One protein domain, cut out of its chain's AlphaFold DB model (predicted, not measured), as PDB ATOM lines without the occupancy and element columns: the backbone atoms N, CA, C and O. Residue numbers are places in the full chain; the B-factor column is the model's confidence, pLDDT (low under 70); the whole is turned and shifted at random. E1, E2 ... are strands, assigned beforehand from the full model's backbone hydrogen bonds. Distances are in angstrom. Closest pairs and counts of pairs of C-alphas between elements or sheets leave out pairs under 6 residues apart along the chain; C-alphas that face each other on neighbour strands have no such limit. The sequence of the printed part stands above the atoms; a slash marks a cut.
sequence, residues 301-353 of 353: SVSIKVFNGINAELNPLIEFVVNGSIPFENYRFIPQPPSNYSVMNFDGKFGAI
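This is residues 301 to 353 of the 353 residues of the protein "Metallophos domain-containing protein" of Candidatus Bathyarchaeota archaeon (UniProt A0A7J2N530). With little regular structure, this is a small sheet of three short strands, E2, E4 and E3, with a wide loop, residues 324 to 342, and a separate strand, E1, from whose end the turn of residues 307 to 315 sticks out. The 53 printed residues have no named helix and four strands, E1 to E4; the sheet, order E2, E4, E3, is antiparallel. The class is all strand, with 18 residues in named elements; the whole is loose, radius of gyration of the C-alphas 12.9 A, spanning 41 by 22 by 18 A.

E2 is residues 320 to 323, E4 349 to 352 and E3 343 to 346. E1, residues 303 to 308, is 16.3 A long, from (-25.856, -26.382, -16.553); C-alpha 352 ends E4 at (-30.423, -31.409, -6.453).

Inner strand E4 is antiparallel to E2 at 153 degrees, with N 320 and O 352 2.8 A apart, within hydrogen-bond range. E3 and E4 form a hairpin at 152 degrees, with N 344 and O 351 at 2.8 A, also within range. E1 pairs with no named strand and is only just apart from E2, closest C-alphas 8.1 A.

The printed part has no cut. The links E1 to E2 and E2 to E3 are long. Residues 346 to 353 have pLDDT under 70.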
ATOM      1  N   SER A 301     -20.285 -25.423 -10.617       90.62
ATOM      2  CA  SER A 301     -21.419 -24.973 -11.413       90.62
ATOM      3  C   SER A 301     -21.644 -25.957 -12.537       90.62
ATOM      4  O   SER A 301     -20.700 -26.298 -13.243       90.62
ATOM      5  N   VAL A 302     -22.892 -26.328 -12.756       93.56
ATOM      6  CA  VAL A 302     -23.296 -27.202 -13.848       93.56
ATOM      7  C   VAL A 302     -24.553 -26.622 -14.481       93.56
ATOM      8  O   VAL A 302     -25.386 -26.011 -13.814       93.56
ATOM      9  N   SER A 303     -24.665 -26.748 -15.794       94.19
ATOM     10  CA  SER A 303     -25.856 -26.382 -16.553       94.19
ATOM     11  C   SER A 303     -26.306 -27.577 -17.368       94.19
ATOM     12  O   SER A 303     -25.473 -28.310 -17.888       94.19
ATOM     13  N   ILE A 304     -27.614 -27.746 -17.523       94.75
ATOM     14  CA  ILE A 304     -28.197 -28.690 -18.474       94.75
ATOM     15  C   ILE A 304     -28.798 -27.911 -19.640       94.75
ATOM     16  O   ILE A 304     -29.381 -26.839 -19.459       94.75
ATOM     17  N   LYS A 305     -28.672 -28.451 -20.847       94.88
ATOM     18  CA  LYS A 305     -29.453 -28.022 -22.008       94.88
ATOM     19  C   LYS A 305     -30.292 -29.194 -22.473       94.88
ATOM     20  O   LYS A 305     -29.740 -30.269 -22.669       94.88
ATOM     21  N   VAL A 306     -31.591 -28.971 -22.647       95.12
ATOM     22  CA  VAL A 306     -32.555 -29.965 -23.130       95.12
ATOM     23  C   VAL A 306     -33.145 -29.468 -24.445       95.12
ATOM     24  O   VAL A 306     -33.596 -28.327 -24.536       95.12
ATOM     25  N   PHE A 307     -33.151 -30.329 -25.453       96.06
ATOM     26  CA  PHE A 307     -33.766 -30.106 -26.753       96.06
ATOM     27  C   PHE A 307     -34.898 -31.115 -26.897       96.06
ATOM     28  O   PHE A 307     -34.654 -32.305 -27.095       96.06
ATOM     29  N   ASN A 308     -36.131 -30.633 -26.762       95.88
ATOM     30  CA  ASN A 308     -37.326 -31.439 -26.956       95.88
ATOM     31  C   ASN A 308     -37.878 -31.216 -28.370       95.88
ATOM     32  O   ASN A 308     -38.533 -30.210 -28.635       95.88
ATOM     33  N   GLY A 309     -37.580 -32.145 -29.273       96.31
ATOM     34  CA  GLY A 309     -38.182 -32.249 -30.602       96.31
ATOM     35  C   GLY A 309     -39.412 -33.159 -30.642       96.31
ATOM     36  O   GLY A 309     -40.047 -33.266 -31.690       96.31
ATOM     37  N   ILE A 310     -39.766 -33.812 -29.529       95.12
ATOM     38  CA  ILE A 310     -41.008 -34.575 -29.418       95.12
ATOM     39  C   ILE A 310     -42.152 -33.563 -29.341       95.12
ATOM     40  O   ILE A 310     -42.143 -32.653 -28.511       95.12
ATOM     41  N   ASN A 311     -43.166 -33.720 -30.193       94.50
ATOM     42  CA  ASN A 311     -44.386 -32.914 -30.131       94.50
ATOM     43  C   ASN A 311     -45.262 -33.356 -28.943       94.50
ATOM     44  O   ASN A 311     -46.361 -33.867 -29.132       94.50
ATOM     45  N   ALA A 312     -44.752 -33.218 -27.720       92.81
ATOM     46  CA  ALA A 312     -45.419 -33.561 -26.471       92.81
ATOM     47  C   ALA A 312     -44.872 -32.713 -25.313       92.81
ATOM     48  O   ALA A 312     -43.716 -32.284 -25.318       92.81
ATOM     49  N   GLU A 313     -45.713 -32.493 -24.305       88.50
ATOM     50  CA  GLU A 313     -45.284 -31.918 -23.030       88.50
ATOM     51  C   GLU A 313     -44.684 -33.026 -22.164       88.50
ATOM     52  O   GLU A 313     -45.333 -34.037 -21.887       88.50
ATOM     53  N   LEU A 314     -43.429 -32.841 -21.761       89.38
ATOM     54  CA  LEU A 314     -42.674 -33.790 -20.951       89.38
ATOM     55  C   LEU A 314     -42.303 -33.127 -19.626       89.38
ATOM     56  O   LEU A 314     -41.945 -31.951 -19.600       89.38
ATOM     57  N   ASN A 315     -42.350 -33.903 -18.545       87.75
ATOM     58  CA  ASN A 315     -41.934 -33.477 -17.212       87.75
ATOM     59  C   ASN A 315     -40.674 -34.264 -16.827       87.75
ATOM     60  O   ASN A 315     -40.808 -35.342 -16.251       87.75
ATOM     61  N   PRO A 316     -39.475 -33.799 -17.217       90.38
ATOM     62  CA  PRO A 316     -38.245 -34.527 -16.951       90.38
ATOM     63  C   PRO A 316     -37.830 -34.428 -15.478       90.38
ATOM     64  O   PRO A 316     -38.092 -33.420 -14.821       90.38
ATOM     65  N   LEU A 317     -37.106 -35.439 -15.001       90.38
ATOM     66  CA  LEU A 317     -36.346 -35.376 -13.755       90.38
ATOM     67  C   LEU A 317     -34.920 -34.918 -14.081       90.38
ATOM     68  O   LEU A 317     -34.227 -35.546 -14.887       90.38
ATOM     69  N   ILE A 318     -34.475 -33.816 -13.481       90.94
ATOM     70  CA  ILE A 318     -33.150 -33.245 -13.739       90.94
ATOM     71  C   ILE A 318     -32.339 -33.308 -12.455       90.94
ATOM     72  O   ILE A 318     -32.709 -32.716 -11.455       90.94
ATOM     73  N   GLU A 319     -31.191 -33.971 -12.517       89.69
ATOM     74  CA  GLU A 319     -30.303 -34.135 -11.371       89.69
ATOM     75  C   GLU A 319     -29.060 -33.269 -11.561       89.69
ATOM     76  O   GLU A 319     -28.339 -33.420 -12.546       89.69
ATOM     77  N   PHE A 320     -28.752 -32.403 -10.602       90.56
ATOM     78  CA  PHE A 320     -27.501 -31.653 -10.565       90.56
ATOM     79  C   PHE A 320     -26.598 -32.185  -9.460       90.56
ATOM     80  O   PHE A 320     -27.000 -32.218  -8.302       90.56
ATOM     81  N   VAL A 321     -25.368 -32.547  -9.812       89.94
ATOM     82  CA  VAL A 321     -24.326 -32.995  -8.888       89.94
ATOM     83  C   VAL A 321     -23.284 -31.891  -8.764       89.94
ATOM     84  O   VAL A 321     -22.605 -31.547  -9.735       89.94
ATOM     85  N   VAL A 322     -23.152 -31.331  -7.562       86.25
ATOM     86  CA  VAL A 322     -22.219 -30.235  -7.266       86.25
ATOM     87  C   VAL A 322     -21.299 -30.571  -6.094       86.25
ATOM     88  O   VAL A 322     -21.601 -31.415  -5.249       86.25
ATOM     89  N   ASN A 323     -20.157 -29.884  -6.035       85.88
ATOM     90  CA  ASN A 323     -19.136 -30.089  -5.013       85.88
ATOM     91  C   ASN A 323     -19.688 -29.854  -3.591       85.88
ATOM     92  O   ASN A 323     -20.012 -28.721  -3.222       85.88
ATOM     93  N   GLY A 324     -19.755 -30.900  -2.765       84.00
ATOM     94  CA  GLY A 324     -20.329 -30.790  -1.420       84.00
ATOM     95  C   GLY A 324     -19.372 -30.295  -0.335       84.00
ATOM     96  O   GLY A 324     -19.781 -30.175   0.815       84.00
ATOM     97  N   SER A 325     -18.138 -29.898  -0.679       84.94
ATOM     98  CA  SER A 325     -17.308 -29.079   0.227       84.94
ATOM     99  C   SER A 325     -17.860 -27.656   0.394       84.94
ATOM    100  O   SER A 325     -17.417 -26.916   1.271       84.94
ATOM    101  N   ILE A 326     -18.801 -27.247  -0.462       85.38
ATOM    102  CA  ILE A 326     -19.513 -25.973  -0.373       85.38
ATOM    103  C   ILE A 326     -20.928 -26.262   0.141       85.38
ATOM    104  O   ILE A 326     -21.618 -27.066  -0.481       85.38
ATOM    105  N   PRO A 327     -21.388 -25.601   1.221       86.94
ATOM    106  CA  PRO A 327     -22.762 -25.743   1.699       86.94
ATOM    107  C   PRO A 327     -23.798 -25.447   0.604       86.94
ATOM    108  O   PRO A 327     -23.619 -24.493  -0.163       86.94
ATOM    109  N   PHE A 328     -24.865 -26.254   0.517       86.31
ATOM    110  CA  PHE A 328     -25.839 -26.170  -0.578       86.31
ATOM    111  C   PHE A 328     -26.482 -24.780  -0.698       86.31
ATOM    112  O   PHE A 328     -26.701 -24.291  -1.802       86.31
ATOM    113  N   GLU A 329     -26.720 -24.103   0.424       89.12
ATOM    114  CA  GLU A 329     -27.289 -22.753   0.505       89.12
ATOM    115  C   GLU A 329     -26.477 -21.676  -0.238       89.12
ATOM    116  O   GLU A 329     -26.993 -20.594  -0.524       89.12
ATOM    117  N   ASN A 330     -25.218 -21.967  -0.579       91.62
ATOM    118  CA  ASN A 330     -24.371 -21.084  -1.378       91.62
ATOM    119  C   ASN A 330     -24.530 -21.300  -2.890       91.62
ATOM    120  O   ASN A 330     -24.064 -20.468  -3.674       91.62
ATOM    121  N   TYR A 331     -25.173 -22.389  -3.311       90.94
ATOM    122  CA  TYR A 331     -25.535 -22.613  -4.703       90.94
ATOM    123  C   TYR A 331     -26.815 -21.859  -5.061       90.94
ATOM    124  O   TYR A 331     -27.667 -21.565  -4.224       90.94
ATOM    125  N   ARG A 332     -26.941 -21.510  -6.342       91.88
ATOM    126  CA  ARG A 332     -28.105 -20.805  -6.884       91.88
ATOM    127  C   ARG A 332     -28.492 -21.419  -8.218       91.88
ATOM    128  O   ARG A 332     -27.628 -21.658  -9.058       91.88
ATOM    129  N   PHE A 333     -29.788 -21.604  -8.426       91.75
ATOM    130  CA  PHE A 333     -30.328 -21.939  -9.737       91.75
ATOM    131  C   PHE A 333     -30.401 -20.690 -10.615       91.75
ATOM    132  O   PHE A 333     -30.827 -19.626 -10.164       91.75
ATOM    133  N   ILE A 334     -29.999 -20.829 -11.876       91.06
ATOM    134  CA  ILE A 334     -30.021 -19.764 -12.882       91.06
ATOM    135  C   ILE A 334     -30.750 -20.310 -14.123       91.06
ATOM    136  O   ILE A 334     -30.441 -21.426 -14.539       91.06
ATOM    137  N   PRO A 335     -31.684 -19.554 -14.741       89.69
ATOM    138  CA  PRO A 335     -32.087 -18.185 -14.395       89.69
ATOM    139  C   PRO A 335     -32.996 -18.089 -13.163       89.69
ATOM    140  O   PRO A 335     -33.035 -17.044 -12.523       89.69
ATOM    141  N   GLN A 336     -33.701 -19.167 -12.825       88.50
ATOM    142  CA  GLN A 336     -34.593 -19.243 -11.672       88.50
ATOM    143  C   GLN A 336     -34.646 -20.686 -11.152       88.50
ATOM    144  O   GLN A 336     -34.416 -21.612 -11.936       88.50
ATOM    145  N   PRO A 337     -34.933 -20.898  -9.858       85.12
ATOM    146  CA  PRO A 337     -35.132 -22.237  -9.317       85.12
ATOM    147  C   PRO A 337     -36.363 -22.924  -9.925       85.12
ATOM    148  O   PRO A 337     -37.315 -22.239 -10.319       85.12
ATOM    149  N   PRO A 338     -36.367 -24.268  -9.997       85.56
ATOM    150  CA  PRO A 338     -37.571 -25.018 -10.331       85.56
ATOM    151  C   PRO A 338     -38.640 -24.804  -9.251       85.56
ATOM    152  O   PRO A 338     -38.335 -24.478  -8.103       85.56
ATOM    153  N   SER A 339     -39.907 -24.996  -9.622       84.19
ATOM    154  CA  SER A 339     -41.039 -24.839  -8.698       84.19
ATOM    155  C   SER A 339     -40.977 -25.807  -7.518       84.19
ATOM    156  O   SER A 339     -41.401 -25.445  -6.426       84.19
ATOM    157  N   ASN A 340     -40.417 -26.999  -7.732       84.12
ATOM    158  CA  ASN A 340     -40.133 -28.002  -6.716       84.12
ATOM    159  C   ASN A 340     -38.732 -28.566  -6.967       84.12
ATOM    160  O   ASN A 340     -38.394 -28.848  -8.113       84.12
ATOM    161  N   TYR A 341     -37.951 -28.743  -5.904       88.81
ATOM    162  CA  TYR A 341     -36.729 -29.542  -5.920       88.81
ATOM    163  C   TYR A 341     -36.469 -30.132  -4.537       88.81
ATOM    164  O   TYR A 341     -36.957 -29.626  -3.521       88.81
ATOM    165  N   SER A 342     -35.670 -31.187  -4.505       86.12
ATOM    166  CA  SER A 342     -35.127 -31.779  -3.287       86.12
ATOM    167  C   SER A 342     -33.605 -31.701  -3.300       86.12
ATOM    168  O   SER A 342     -32.984 -31.635  -4.358       86.12
ATOM    169  N   VAL A 343     -32.996 -31.670  -2.114       85.31
ATOM    170  CA  VAL A 343     -31.539 -31.665  -1.958       85.31
ATOM    171  C   VAL A 343     -31.152 -32.875  -1.138       85.31
ATOM    172  O   VAL A 343     -31.634 -33.050  -0.019       85.31
ATOM    173  N   MET A 344     -30.257 -33.682  -1.682       83.12
ATOM    174  CA  MET A 344     -29.688 -34.834  -1.003       83.12
ATOM    175  C   MET A 344     -28.188 -34.638  -0.832       83.12
ATOM    176  O   MET A 344     -27.511 -34.156  -1.737       83.12
ATOM    177  N   ASN A 345     -27.666 -35.006   0.337       76.69
ATOM    178  CA  ASN A 345     -26.230 -35.101   0.568       76.69
ATOM    179  C   ASN A 345     -25.838 -36.575   0.549       76.69
ATOM    180  O   ASN A 345     -26.335 -37.351   1.366       76.69
ATOM    181  N   PHE A 346     -24.970 -36.948  -0.383       69.94
ATOM    182  CA  PHE A 346     -24.449 -38.300  -0.499       69.94
ATOM    183  C   PHE A 346     -22.922 -38.241  -0.519       69.94
ATOM    184  O   PHE A 346     -22.338 -37.658  -1.431       69.94
ATOM    185  N   ASP A 347     -22.280 -38.798   0.511       67.50
ATOM    186  CA  ASP A 347     -20.819 -38.866   0.656       67.50
ATOM    187  C   ASP A 347     -20.079 -37.526   0.441       67.50
ATOM    188  O   ASP A 347     -19.001 -37.475  -0.154       67.50
ATOM    189  N   GLY A 348     -20.644 -36.412   0.922       61.84
ATOM    190  CA  GLY A 348     -20.027 -35.088   0.780       61.84
ATOM    191  C   GLY A 348     -20.214 -34.460  -0.604       61.84
ATOM    192  O   GLY A 348     -19.438 -33.582  -0.984       61.84
ATOM    193  N   LYS A 349     -21.240 -34.892  -1.348       63.41
ATOM    194  CA  LYS A 349     -21.729 -34.297  -2.600       63.41
ATOM    195  C   LYS A 349     -23.178 -33.867  -2.420       63.41
ATOM    196  O   LYS A 349     -23.946 -34.586  -1.782       63.41
ATOM    197  N   PHE A 350     -23.570 -32.738  -3.007       61.41
ATOM    198  CA  PHE A 350     -24.983 -32.361  -3.059       61.41
ATOM    199  C   PHE A 350     -25.579 -32.744  -4.413       61.41
ATOM    200  O   PHE A 350     -25.063 -32.345  -5.458       61.41
ATOM    201  N   GLY A 351     -26.666 -33.511  -4.369       61.47
ATOM    202  CA  GLY A 351     -27.570 -33.754  -5.483       61.47
ATOM    203  C   GLY A 351     -28.798 -32.861  -5.342       61.47
ATOM    204  O   GLY A 351     -29.446 -32.904  -4.297       61.47
ATOM    205  N   ALA A 352     -29.120 -32.061  -6.356       62.00
ATOM    206  CA  ALA A 352     -30.423 -31.409  -6.453       62.00
ATOM    207  C   ALA A 352     -31.259 -32.104  -7.527       62.00
ATOM    208  O   ALA A 352     -30.782 -32.230  -8.655       62.00
ATOM    209  N   ILE A 353     -32.459 -32.555  -7.160       60.69
ATOM    210  CA  ILE A 353     -33.401 -33.266  -8.039       60.69
ATOM    211  C   ILE A 353     -34.681 -32.462  -8.188       60.69
ATOM    212  O   ILE A 353     -35.207 -32.046  -7.124       60.69
TER     213      ILE A 353